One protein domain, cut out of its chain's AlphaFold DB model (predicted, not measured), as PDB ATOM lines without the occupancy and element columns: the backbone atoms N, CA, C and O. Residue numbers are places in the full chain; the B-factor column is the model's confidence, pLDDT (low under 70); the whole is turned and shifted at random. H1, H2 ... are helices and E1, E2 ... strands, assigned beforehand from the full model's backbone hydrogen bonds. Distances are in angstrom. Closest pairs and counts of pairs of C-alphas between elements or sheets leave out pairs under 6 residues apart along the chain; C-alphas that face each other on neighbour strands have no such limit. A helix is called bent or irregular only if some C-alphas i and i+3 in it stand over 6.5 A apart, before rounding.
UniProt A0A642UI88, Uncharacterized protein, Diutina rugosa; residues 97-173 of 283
ATOM      1  N   ARG A  97      18.405 -17.972  -0.079       92.38
ATOM      2  CA  ARG A  97      19.343 -18.359  -1.142       92.38
ATOM      3  C   ARG A  97      18.769 -19.494  -1.986       92.38
ATOM      4  O   ARG A  97      18.657 -19.368  -3.205       92.38
ATOM      5  N   LEU A  98      18.280 -20.560  -1.351       90.06
ATOM      6  CA  LEU A  98      17.669 -21.694  -2.056       90.06
ATOM      7  C   LEU A  98      16.402 -21.281  -2.820       90.06
ATOM      8  O   LEU A  98      16.190 -21.700  -3.963       90.06
ATOM      9  N   LYS A  99      15.570 -20.424  -2.220       88.69
ATOM     10  CA  LYS A  99      14.390 -19.836  -2.866       88.69
ATOM     11  C   LYS A  99      14.783 -19.055  -4.121       88.69
ATOM     12  O   LYS A  99      14.172 -19.259  -5.170       88.69
ATOM     13  N   ASN A 100      15.773 -18.174  -4.028       90.75
ATOM     14  CA  ASN A 100      16.180 -17.300  -5.125       90.75
ATOM     15  C   ASN A 100      16.848 -18.071  -6.268       90.75
ATOM     16  O   ASN A 100      16.588 -17.753  -7.425       90.75
ATOM     17  N   THR A 101      17.593 -19.133  -5.964       91.25
ATOM     18  CA  THR A 101      18.215 -19.989  -6.982       91.25
ATOM     19  C   THR A 101      17.201 -20.887  -7.688       91.25
ATOM     20  O   THR A 101      17.234 -21.035  -8.908       91.25
ATOM     21  N   PHE A 102      16.278 -21.521  -6.954       89.69
ATOM     22  CA  PHE A 102      15.476 -22.599  -7.538       89.69
ATOM     23  C   PHE A 102      14.071 -22.211  -7.996       89.69
ATOM     24  O   PHE A 102      13.535 -22.907  -8.867       89.69
ATOM     25  N   ALA A 103      13.474 -21.151  -7.441       86.81
ATOM     26  CA  ALA A 103      12.127 -20.718  -7.810       86.81
ATOM     27  C   ALA A 103      11.996 -20.164  -9.245       86.81
ATOM     28  O   ALA A 103      10.988 -20.501  -9.875       86.81
ATOM     29  N   PRO A 104      12.962 -19.395  -9.803       87.69
ATOM     30  CA  PRO A 104      12.839 -18.832 -11.152       87.69
ATOM     31  C   PRO A 104      12.519 -19.882 -12.222       87.69
ATOM     32  O   PRO A 104      11.547 -19.726 -12.957       87.69
ATOM     33  N   ASP A 105      13.218 -21.021 -12.227       83.06
ATOM     34  CA  ASP A 105      12.958 -22.108 -13.185       83.06
ATOM     35  C   ASP A 105      11.520 -22.645 -13.126       83.06
ATOM     36  O   ASP A 105      10.969 -23.110 -14.126       83.06
ATOM     37  N   VAL A 106      10.913 -22.656 -11.936       80.12
ATOM     38  CA  VAL A 106       9.545 -23.154 -11.741       80.12
ATOM     39  C   VAL A 106       8.533 -22.096 -12.181       80.12
ATOM     40  O   VAL A 106       7.523 -22.432 -12.802       80.12
ATOM     41  N   GLU A 107       8.824 -20.824 -11.910       81.25
ATOM     42  CA  GLU A 107       8.021 -19.677 -12.337       81.25
ATOM     43  C   GLU A 107       8.044 -19.473 -13.860       81.25
ATOM     44  O   GLU A 107       7.022 -19.113 -14.442       81.25
ATOM     45  N   GLU A 108       9.169 -19.722 -14.533       80.06
ATOM     46  CA  GLU A 108       9.281 -19.617 -15.994       80.06
ATOM     47  C   GLU A 108       8.547 -20.739 -16.728       80.06
ATOM     48  O   GLU A 108       7.916 -20.519 -17.766       80.06
ATOM     49  N   ARG A 109       8.568 -21.956 -16.169       77.88
ATOM     50  CA  ARG A 109       7.793 -23.086 -16.703       77.88
ATOM     51  C   ARG A 109       6.288 -22.853 -16.581       77.88
ATOM     52  O   ARG A 109       5.513 -23.483 -17.308       77.88
ATOM     53  N   PHE A 110       5.860 -21.950 -15.700       73.00
ATOM     54  CA  PHE A 110       4.466 -21.570 -15.568       73.00
ATOM     55  C   PHE A 110       4.015 -20.667 -16.731       73.00
ATOM     56  O   PHE A 110       4.306 -19.473 -16.788       73.00
ATOM     57  N   LYS A 111       3.231 -21.241 -17.652       67.50
ATOM     58  CA  LYS A 111       2.535 -20.508 -18.724       67.50
ATOM     59  C   LYS A 111       1.030 -20.431 -18.416       67.50
ATOM     60  O   LYS A 111       0.354 -21.464 -18.541       67.50
ATOM     61  N   PRO A 112       0.478 -19.262 -18.032       61.78
ATOM     62  CA  PRO A 112      -0.959 -19.129 -17.816       61.78
ATOM     63  C   PRO A 112      -1.713 -19.160 -19.147       61.78
ATOM     64  O   PRO A 112      -1.370 -18.466 -20.103       61.78
ATOM     65  N   GLU A 113      -2.785 -19.947 -19.198       56.50
ATOM     66  CA  GLU A 113      -3.744 -19.910 -20.299       56.50
ATOM     67  C   GLU A 113      -4.714 -18.749 -20.062       56.50
ATOM     68  O   GLU A 113      -5.494 -18.761 -19.111       56.50
ATOM     69  N   VAL A 114      -4.657 -17.711 -20.902       55.31
ATOM     70  CA  VAL A 114      -5.560 -16.554 -20.795       55.31
ATOM     71  C   VAL A 114      -6.165 -16.239 -22.163       55.31
ATOM     72  O   VAL A 114      -5.480 -15.710 -23.039       55.31
ATOM     73  N   LYS A 115      -7.463 -16.526 -22.326       52.91
ATOM     74  CA  LYS A 115      -8.298 -16.112 -23.469       52.91
ATOM     75  C   LYS A 115      -9.046 -14.813 -23.115       52.91
ATOM     76  O   LYS A 115     -10.047 -14.889 -22.419       52.91
ATOM     77  N   LEU A 116      -8.572 -13.634 -23.538       52.62
ATOM     78  CA  LEU A 116      -9.239 -12.322 -23.331       52.62
ATOM     79  C   LEU A 116      -8.932 -11.347 -24.510       52.62
ATOM     80  O   LEU A 116      -8.233 -11.727 -25.444       52.62
ATOM     81  N   THR A 117      -9.431 -10.099 -24.511       53.84
ATOM     82  CA  THR A 117      -9.263  -9.075 -25.586       53.84
ATOM     83  C   THR A 117      -8.053  -8.117 -25.412       53.84
ATOM     84  O   THR A 117      -7.652  -7.794 -24.298       53.84
ATOM     85  N   LYS A 118      -7.445  -7.631 -26.520       62.06
ATOM     86  CA  LYS A 118      -6.042  -7.123 -26.636       62.06
ATOM     87  C   LYS A 118      -5.522  -6.110 -25.586       62.06
ATOM     88  O   LYS A 118      -4.367  -6.245 -25.181       62.06
ATOM     89  N   LYS A 119      -6.302  -5.120 -25.135       53.44
ATOM     90  CA  LYS A 119      -5.826  -4.029 -24.240       53.44
ATOM     91  C   LYS A 119      -6.073  -4.310 -22.751       53.44
ATOM     92  O   LYS A 119      -5.131  -4.238 -21.963       53.44
ATOM     93  N   ALA A 120      -7.292  -4.721 -22.389       54.28
ATOM     94  CA  ALA A 120      -7.617  -5.222 -21.048       54.28
ATOM     95  C   ALA A 120      -6.791  -6.477 -20.709       54.28
ATOM     96  O   ALA A 120      -6.320  -6.617 -19.581       54.28
ATOM     97  N   MET A 121      -6.479  -7.306 -21.722       55.38
ATOM     98  CA  MET A 121      -5.495  -8.381 -21.612       55.38
ATOM     99  C   MET A 121      -4.170  -7.899 -21.057       55.38
ATOM    100  O   MET A 121      -3.627  -8.593 -20.226       55.38
ATOM    101  N   LYS A 122      -3.597  -6.777 -21.499       59.50
ATOM    102  CA  LYS A 122      -2.194  -6.487 -21.167       59.50
ATOM    103  C   LYS A 122      -2.013  -6.176 -19.674       59.50
ATOM    104  O   LYS A 122      -1.148  -6.777 -19.050       59.50
ATOM    105  N   LYS A 123      -2.873  -5.335 -19.079       60.88
ATOM    106  CA  LYS A 123      -2.827  -5.031 -17.632       60.88
ATOM    107  C   LYS A 123      -3.286  -6.210 -16.761       60.88
ATOM    108  O   LYS A 123      -2.547  -6.583 -15.857       60.88
ATOM    109  N   MET A 124      -4.429  -6.845 -17.062       58.22
ATOM    110  CA  MET A 124      -4.881  -8.031 -16.307       58.22
ATOM    111  C   MET A 124      -3.942  -9.231 -16.470       58.22
ATOM    112  O   MET A 124      -3.783 -10.001 -15.532       58.22
ATOM    113  N   LYS A 125      -3.309  -9.419 -17.638       63.56
ATOM    114  CA  LYS A 125      -2.308 -10.480 -17.831       63.56
ATOM    115  C   LYS A 125      -1.101 -10.246 -16.950       63.56
ATOM    116  O   LYS A 125      -0.613 -11.217 -16.400       63.56
ATOM    117  N   VAL A 126      -0.624  -9.008 -16.820       69.25
ATOM    118  CA  VAL A 126       0.536  -8.717 -15.970       69.25
ATOM    119  C   VAL A 126       0.178  -8.951 -14.503       69.25
ATOM    120  O   VAL A 126       0.874  -9.719 -13.853       69.25
ATOM    121  N   SER A 127      -0.928  -8.393 -13.997       73.44
ATOM    122  CA  SER A 127      -1.306  -8.576 -12.585       73.44
ATOM    123  C   SER A 127      -1.626 -10.033 -12.237       73.44
ATOM    124  O   SER A 127      -1.151 -10.539 -11.223       73.44
ATOM    125  N   LYS A 128      -2.363 -10.744 -13.101       77.19
ATOM    126  CA  LYS A 128      -2.682 -12.162 -12.899       77.19
ATOM    127  C   LYS A 128      -1.452 -13.057 -13.025       77.19
ATOM    128  O   LYS A 128      -1.262 -13.921 -12.187       77.19
ATOM    129  N   LEU A 129      -0.587 -12.840 -14.019       75.38
ATOM    130  CA  LEU A 129       0.656 -13.609 -14.158       75.38
ATOM    131  C   LEU A 129       1.570 -13.411 -12.946       75.38
ATOM    132  O   LEU A 129       2.165 -14.376 -12.481       75.38
ATOM    133  N   GLN A 130       1.679 -12.183 -12.434       79.81
ATOM    134  CA  GLN A 130       2.450 -11.897 -11.224       79.81
ATOM    135  C   GLN A 130       1.861 -12.619 -10.006       79.81
ATOM    136  O   GLN A 130       2.592 -13.290  -9.282       79.81
ATOM    137  N   HIS A 131       0.537 -12.568  -9.828       83.69
ATOM    138  CA  HIS A 131      -0.146 -13.311  -8.768       83.69
ATOM    139  C   HIS A 131       0.077 -14.827  -8.887       83.69
ATOM    140  O   HIS A 131       0.473 -15.483  -7.925       83.69
ATOM    141  N   ASP A 132      -0.112 -15.388 -10.080       81.88
ATOM    142  CA  ASP A 132       0.056 -16.815 -10.342       81.88
ATOM    143  C   ASP A 132       1.507 -17.266 -10.081       81.88
ATOM    144  O   ASP A 132       1.727 -18.300  -9.444       81.88
ATOM    145  N   LYS A 133       2.504 -16.467 -10.500       81.94
ATOM    146  CA  LYS A 133       3.925 -16.702 -10.192       81.94
ATOM    147  C   LYS A 133       4.184 -16.696  -8.687       81.94
ATOM    148  O   LYS A 133       4.818 -17.622  -8.189       81.94
ATOM    149  N   GLN A 134       3.635 -15.732  -7.945       84.19
ATOM    150  CA  GLN A 134       3.750 -15.692  -6.482       84.19
ATOM    151  C   GLN A 134       3.124 -16.928  -5.817       84.19
ATOM    152  O   GLN A 134       3.702 -17.498  -4.889       84.19
ATOM    153  N   VAL A 135       1.970 -17.397  -6.304       85.31
ATOM    154  CA  VAL A 135       1.326 -18.613  -5.785       85.31
ATOM    155  C   VAL A 135       2.183 -19.850  -6.059       85.31
ATOM    156  O   VAL A 135       2.370 -20.667  -5.153       85.31
ATOM    157  N   VAL A 136       2.719 -19.994  -7.274       84.38
ATOM    158  CA  VAL A 136       3.617 -21.100  -7.646       84.38
ATOM    159  C   VAL A 136       4.894 -21.068  -6.811       84.38
ATOM    160  O   VAL A 136       5.258 -22.099  -6.245       84.38
ATOM    161  N   ARG A 137       5.513 -19.894  -6.651       85.62
ATOM    162  CA  ARG A 137       6.691 -19.674  -5.804       85.62
ATOM    163  C   ARG A 137       6.436 -20.118  -4.368       85.62
ATOM    164  O   ARG A 137       7.175 -20.938  -3.838       85.62
ATOM    165  N   ARG A 138       5.340 -19.659  -3.758       86.25
ATOM    166  CA  ARG A 138       4.956 -20.045  -2.389       86.25
ATOM    167  C   ARG A 138       4.753 -21.554  -2.250       86.25
ATOM    168  O   ARG A 138       5.236 -22.159  -1.298       86.25
ATOM    169  N   LYS A 139       4.071 -22.187  -3.209       87.69
ATOM    170  CA  LYS A 139       3.901 -23.649  -3.208       87.69
ATOM    171  C   LYS A 139       5.233 -24.384  -3.361       87.69
ATOM    172  O   LYS A 139       5.420 -25.409  -2.712       87.69
ATOM    173  N   PHE A 140       6.135 -23.867  -4.194       86.31
ATOM    174  CA  PHE A 140       7.465 -24.433  -4.391       86.31
ATOM    175  C   PHE A 140       8.316 -24.364  -3.118       86.31
ATOM    176  O   PHE A 140       8.932 -25.361  -2.757       86.31
ATOM    177  N   ILE A 141       8.286 -23.242  -2.395       84.19
ATOM    178  CA  ILE A 141       9.000 -23.082  -1.116       84.19
ATOM    179  C   ILE A 141       8.551 -24.145  -0.104       84.19
ATOM    180  O   ILE A 141       9.382 -24.830   0.488       84.19
ATOM    181  N   ASN A 142       7.243 -24.386   0.016       83.44
ATOM    182  CA  ASN A 142       6.728 -25.422   0.918       83.44
ATOM    183  C   ASN A 142       7.223 -26.827   0.548       83.44
ATOM    184  O   ASN A 142       7.492 -27.649   1.427       83.44
ATOM    185  N   THR A 143       7.333 -27.129  -0.749       85.19
ATOM    186  CA  THR A 143       7.899 -28.410  -1.189       85.19
ATOM    187  C   THR A 143       9.399 -28.479  -0.954       85.19
ATOM    188  O   THR A 143       9.883 -29.533  -0.549       85.19
ATOM    189  N   LEU A 144      10.105 -27.360  -1.132       84.19
ATOM    190  CA  LEU A 144      11.546 -27.264  -0.960       84.19
ATOM    191  C   LEU A 144      11.937 -27.552   0.490       84.19
ATOM    192  O   LEU A 144      12.813 -28.381   0.706       84.19
ATOM    193  N   ASN A 145      11.218 -26.999   1.472       79.62
ATOM    194  CA  ASN A 145      11.466 -27.265   2.896       79.62
ATOM    195  C   ASN A 145      11.327 -28.754   3.251       79.62
ATOM    196  O   ASN A 145      12.192 -29.320   3.914       79.62
ATOM    197  N   ARG A 146      10.300 -29.437   2.727       80.06
ATOM    198  CA  ARG A 146      10.170 -30.903   2.860       80.06
ATOM    199  C   ARG A 146      11.289 -31.645   2.124       80.06
ATOM    200  O   ARG A 146      11.765 -32.680   2.581       80.06
ATOM    201  N   GLY A 147      11.697 -31.115   0.975       83.00
ATOM    202  CA  GLY A 147      12.800 -31.622   0.172       83.00
ATOM    203  C   GLY A 147      14.136 -31.588   0.908       83.00
ATOM    204  O   GLY A 147      14.875 -32.559   0.793       83.00
ATOM    205  N   LYS A 148      14.430 -30.543   1.698       79.19
ATOM    206  CA  LYS A 148      15.678 -30.424   2.479       79.19
ATOM    207  C   LYS A 148      15.876 -31.596   3.439       79.19
ATOM    208  O   LYS A 148      16.923 -32.231   3.421       79.19
ATOM    209  N   VAL A 149      14.830 -31.952   4.189       78.44
ATOM    210  CA  VAL A 149      14.853 -33.099   5.116       78.44
ATOM    211  C   VAL A 149      15.106 -34.417   4.379       78.44
ATOM    212  O   VAL A 149      15.767 -35.311   4.893       78.44
ATOM    213  N   LEU A 150      14.607 -34.567   3.149       84.00
ATOM    214  CA  LEU A 150      14.917 -35.744   2.333       84.00
ATOM    215  C   LEU A 150      16.350 -35.707   1.798       84.00
ATOM    216  O   LEU A 150      16.982 -36.756   1.688       84.00
ATOM    217  N   LEU A 151      16.849 -34.520   1.450       85.06
ATOM    218  CA  LEU A 151      18.184 -34.324   0.902       85.06
ATOM    219  C   LEU A 151      19.289 -34.567   1.927       85.06
ATOM    220  O   LEU A 151      20.358 -34.968   1.496       85.06
ATOM    221  N   SER A 152      19.054 -34.477   3.240       77.69
ATOM    222  CA  SER A 152      20.049 -34.930   4.234       77.69
ATOM    223  C   SER A 152      20.354 -36.432   4.116       77.69
ATOM    224  O   SER A 152      21.486 -36.874   4.308       77.69
ATOM    225  N   ARG A 153      19.380 -37.239   3.670       81.25
ATOM    226  CA  ARG A 153      19.498 -38.710   3.563       81.25
ATOM    227  C   ARG A 153      19.604 -39.240   2.132       81.25
ATOM    228  O   ARG A 153      20.088 -40.346   1.924       81.25
ATOM    229  N   LYS A 154      19.148 -38.473   1.139       88.00
ATOM    230  CA  LYS A 154      19.148 -38.849  -0.285       88.00
ATOM    231  C   LYS A 154      19.986 -37.889  -1.124       88.00
ATOM    232  O   LYS A 154      20.098 -36.711  -0.804       88.00
ATOM    233  N   SER A 155      20.524 -38.376  -2.239       88.38
ATOM    234  CA  SER A 155      21.290 -37.565  -3.197       88.38
ATOM    235  C   SER A 155      20.419 -36.630  -4.043       88.38
ATOM    236  O   SER A 155      20.927 -35.670  -4.620       88.38
ATOM    237  N   TYR A 156      19.110 -36.884  -4.115       91.19
ATOM    238  CA  TYR A 156      18.154 -36.045  -4.829       91.19
ATOM    239  C   TYR A 156      16.750 -36.132  -4.221       91.19
ATOM    240  O   TYR A 156      16.394 -37.105  -3.549       91.19
ATOM    241  N   CYS A 157      15.919 -35.130  -4.499       90.62
ATOM    242  CA  CYS A 157      14.500 -35.140  -4.164       90.62
ATOM    243  C   CYS A 157      13.656 -34.555  -5.305       90.62
ATOM    244  O   CYS A 157      14.114 -33.738  -6.106       90.62
ATOM    245  N   LYS A 158      12.398 -34.998  -5.401       88.94
ATOM    246  CA  LYS A 158      11.437 -34.490  -6.384       88.94
ATOM    247  C   LYS A 158      10.521 -33.469  -5.720       88.94
ATOM    248  O   LYS A 158       9.708 -33.825  -4.872       88.94
ATOM    249  N   ASN A 159      10.600 -32.226  -6.168       86.44
ATOM    250  CA  ASN A 159       9.678 -31.165  -5.786       86.44
ATOM    251  C   ASN A 159       8.509 -31.135  -6.764       86.44
ATOM    252  O   ASN A 159       8.713 -31.055  -7.978       86.44
ATOM    253  N   HIS A 160       7.289 -31.222  -6.238       87.00
ATOM    254  CA  HIS A 160       6.066 -31.290  -7.030       87.00
ATOM    255  C   HIS A 160       5.122 -30.144  -6.680       87.00
ATOM    256  O   HIS A 160       4.513 -30.131  -5.613       87.00
ATOM    257  N   VAL A 161       4.937 -29.216  -7.615       86.69
ATOM    258  CA  VAL A 161       3.993 -28.110  -7.475       86.69
ATOM    259  C   VAL A 161       2.811 -28.332  -8.406       86.69
ATOM    260  O   VAL A 161       2.967 -28.417  -9.622       86.69
ATOM    261  N   ARG A 162       1.602 -28.387  -7.839       86.06
ATOM    262  CA  ARG A 162       0.351 -28.438  -8.605       86.06
ATOM    263  C   ARG A 162      -0.355 -27.089  -8.589       86.06
ATOM    264  O   ARG A 162      -0.690 -26.558  -7.521       86.06
ATOM    265  N   TYR A 163      -0.646 -26.560  -9.772       83.81
ATOM    266  CA  TYR A 163      -1.398 -25.318  -9.931       83.81
ATOM    267  C   TYR A 163      -2.140 -25.284 -11.277       83.81
ATOM    268  O   TYR A 163      -1.605 -25.735 -12.284       83.81
ATOM    269  N   HIS A 164      -3.396 -24.817 -11.287       80.69
ATOM    270  CA  HIS A 164      -4.293 -24.834 -12.460       80.69
ATOM    271  C   HIS A 164      -4.318 -26.164 -13.236       80.69
ATOM    272  O   HIS A 164      -4.195 -26.187 -14.456       80.69
ATOM    273  N   LYS A 165      -4.456 -27.293 -12.522       79.69
ATOM    274  CA  LYS A 165      -4.448 -28.657 -13.097       79.69
ATOM    275  C   LYS A 165      -3.150 -29.040 -13.838       79.69
ATOM    276  O   LYS A 165      -3.067 -30.141 -14.371       79.69
ATOM    277  N   LYS A 166      -2.121 -28.185 -13.818       78.62
ATOM    278  CA  LYS A 166      -0.771 -28.481 -14.304       78.62
ATOM    279  C   LYS A 166       0.110 -28.933 -13.145       78.62
ATOM    280  O   LYS A 166      -0.027 -28.465 -12.012       78.62
ATOM    281  N   ASN A 167       1.004 -29.861 -13.455       83.69
ATOM    282  CA  ASN A 167       1.972 -30.423 -12.527       83.69
ATOM    283  C   ASN A 167       3.370 -29.969 -12.945       83.69
ATOM    284  O   ASN A 167       3.794 -30.230 -14.068       83.69
ATOM    285  N   TYR A 168       4.087 -29.334 -12.029       81.94
ATOM    286  CA  TYR A 168       5.454 -28.877 -12.225       81.94
ATOM    287  C   TYR A 168       6.362 -29.711 -11.332       81.94
ATOM    288  O   TYR A 168       6.233 -29.689 -10.110       81.94
ATOM    289  N   ASN A 169       7.247 -30.486 -11.955       84.12
ATOM    290  CA  ASN A 169       8.222 -31.306 -11.251       84.12
ATOM    291  C   ASN A 169       9.611 -30.697 -11.442       84.12
ATOM    292  O   ASN A 169      10.022 -30.465 -12.581       84.12
ATOM    293  N   LYS A 170      10.333 -30.490 -10.343       85.75
ATOM    294  CA  LYS A 170      11.756 -30.150 -10.353       85.75
ATOM    295  C   LYS A 170      12.495 -31.160  -9.490       85.75
ATOM    296  O   LYS A 170      12.134 -31.367  -8.334       85.75
ATOM    297  N   TYR A 171      13.489 -31.818 -10.067       89.25
ATOM    298  CA  TYR A 171      14.416 -32.635  -9.296       89.25
ATOM    299  C   TYR A 171      15.508 -31.711  -8.773       89.25
ATOM    300  O   TYR A 171      16.083 -30.954  -9.552       89.25
ATOM    301  N   LEU A 172      15.726 -31.730  -7.464       90.06
ATOM    302  CA  LEU A 172      16.836 -31.032  -6.826       90.06
ATOM    303  C   LEU A 172      17.864 -32.076  -6.423       90.06
ATOM    304  O   LEU A 172      17.506 -33.081  -5.803       90.06
ATOM    305  N   LEU A 173      19.117 -31.842  -6.792       91.75
ATOM    306  CA  LEU A 173      20.238 -32.634  -6.310       91.75
ATOM    307  C   LEU A 173      20.742 -32.037  -4.998       91.75
ATOM    308  O   LEU A 173      20.770 -30.817  -4.848       91.75
TER     309      LEU A 173
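Overview. This is residues 97 to 173 of the 283 residues of an uncharacterized protein of Diutina rugosa (UniProt A0A642UI88). One long helix, H2, makes the length of a rod; a hairpin of two strands, E1 and E2, runs beside the half of H2 that holds residues 132 to 151, with E1 the nearer strand. The shorter helix H1 crosses H2 slantwise at residues 133 to 141 and comes near E2, while residues 117 to 123, of which 118 to 123 belong to H2, stick out at one end. The printed part has 77 residues, with two named helices and then two named strands in the order H1, H2, E1, E2; the sheet E1 - E2 is antiparallel, and the class is mixed, helices and strands. The whole is loose, with a radius of gyration of the C-alphas of 14.7 A and spans of 51 by 24 by 15 A.

Along the chain. Find C-alpha 97 at (19.343, -18.359, -1.142); from there H1 runs over residues 97 to 109, 19.9 A from first to last C-alpha. H1 is irregular, but only just: C-alphas 101 and 104 are 6.9 A apart. Go on to C-alpha 118 at (-6.042, -7.123, -26.636), where H2 begins; it holds residues 118 to 151, 45.7 A long, with a kink of 34 degrees near residue 125. E1 follows at residues 156 to 163, and E2 at residues 166 to 173, each 22.9 A long; E2 ends at C-alpha 173, (20.238, -32.634, -6.310).

Arrangement. Start at H1, which touches H2 at a steep tilt of 48 degrees, opposite ways; the closest C-alphas are those of Glu 107 and Lys 133, 5.5 A apart. H2 touches H1 with residues 133 to 141 alone. H1 and E1 are apart, but the closest C-alphas of H1 and E2, those of Val 106 and Tyr 168, are 7.1 A apart. Look next at Thr 143 and Asn 159, whose C-alphas, 5.6 A apart, are the closest of H2 and E1. The hairpin E1 and E2 is antiparallel, at 161 degrees between directions; N 159 and O 170 are 2.8 A apart and N 168 and O 161 are 2.8 A apart, both within hydrogen-bond range. Of the O i to N i+4 pairs, 6 of 9 in H1 and 26 of 30 in H2 are within hydrogen-bond range.

Size, cuts and confidence. The C-alphas farthest apart are those of Lys 119 and Arg 153, 51.2 A. The printed part has no cut. The links from H2 to E1 and from E1 to E2 are tight, the link from H1 to H2 is short, and no link is long. The mean pLDDT of the printed part is 78.8; look for values under 70 at residues 111 to 126.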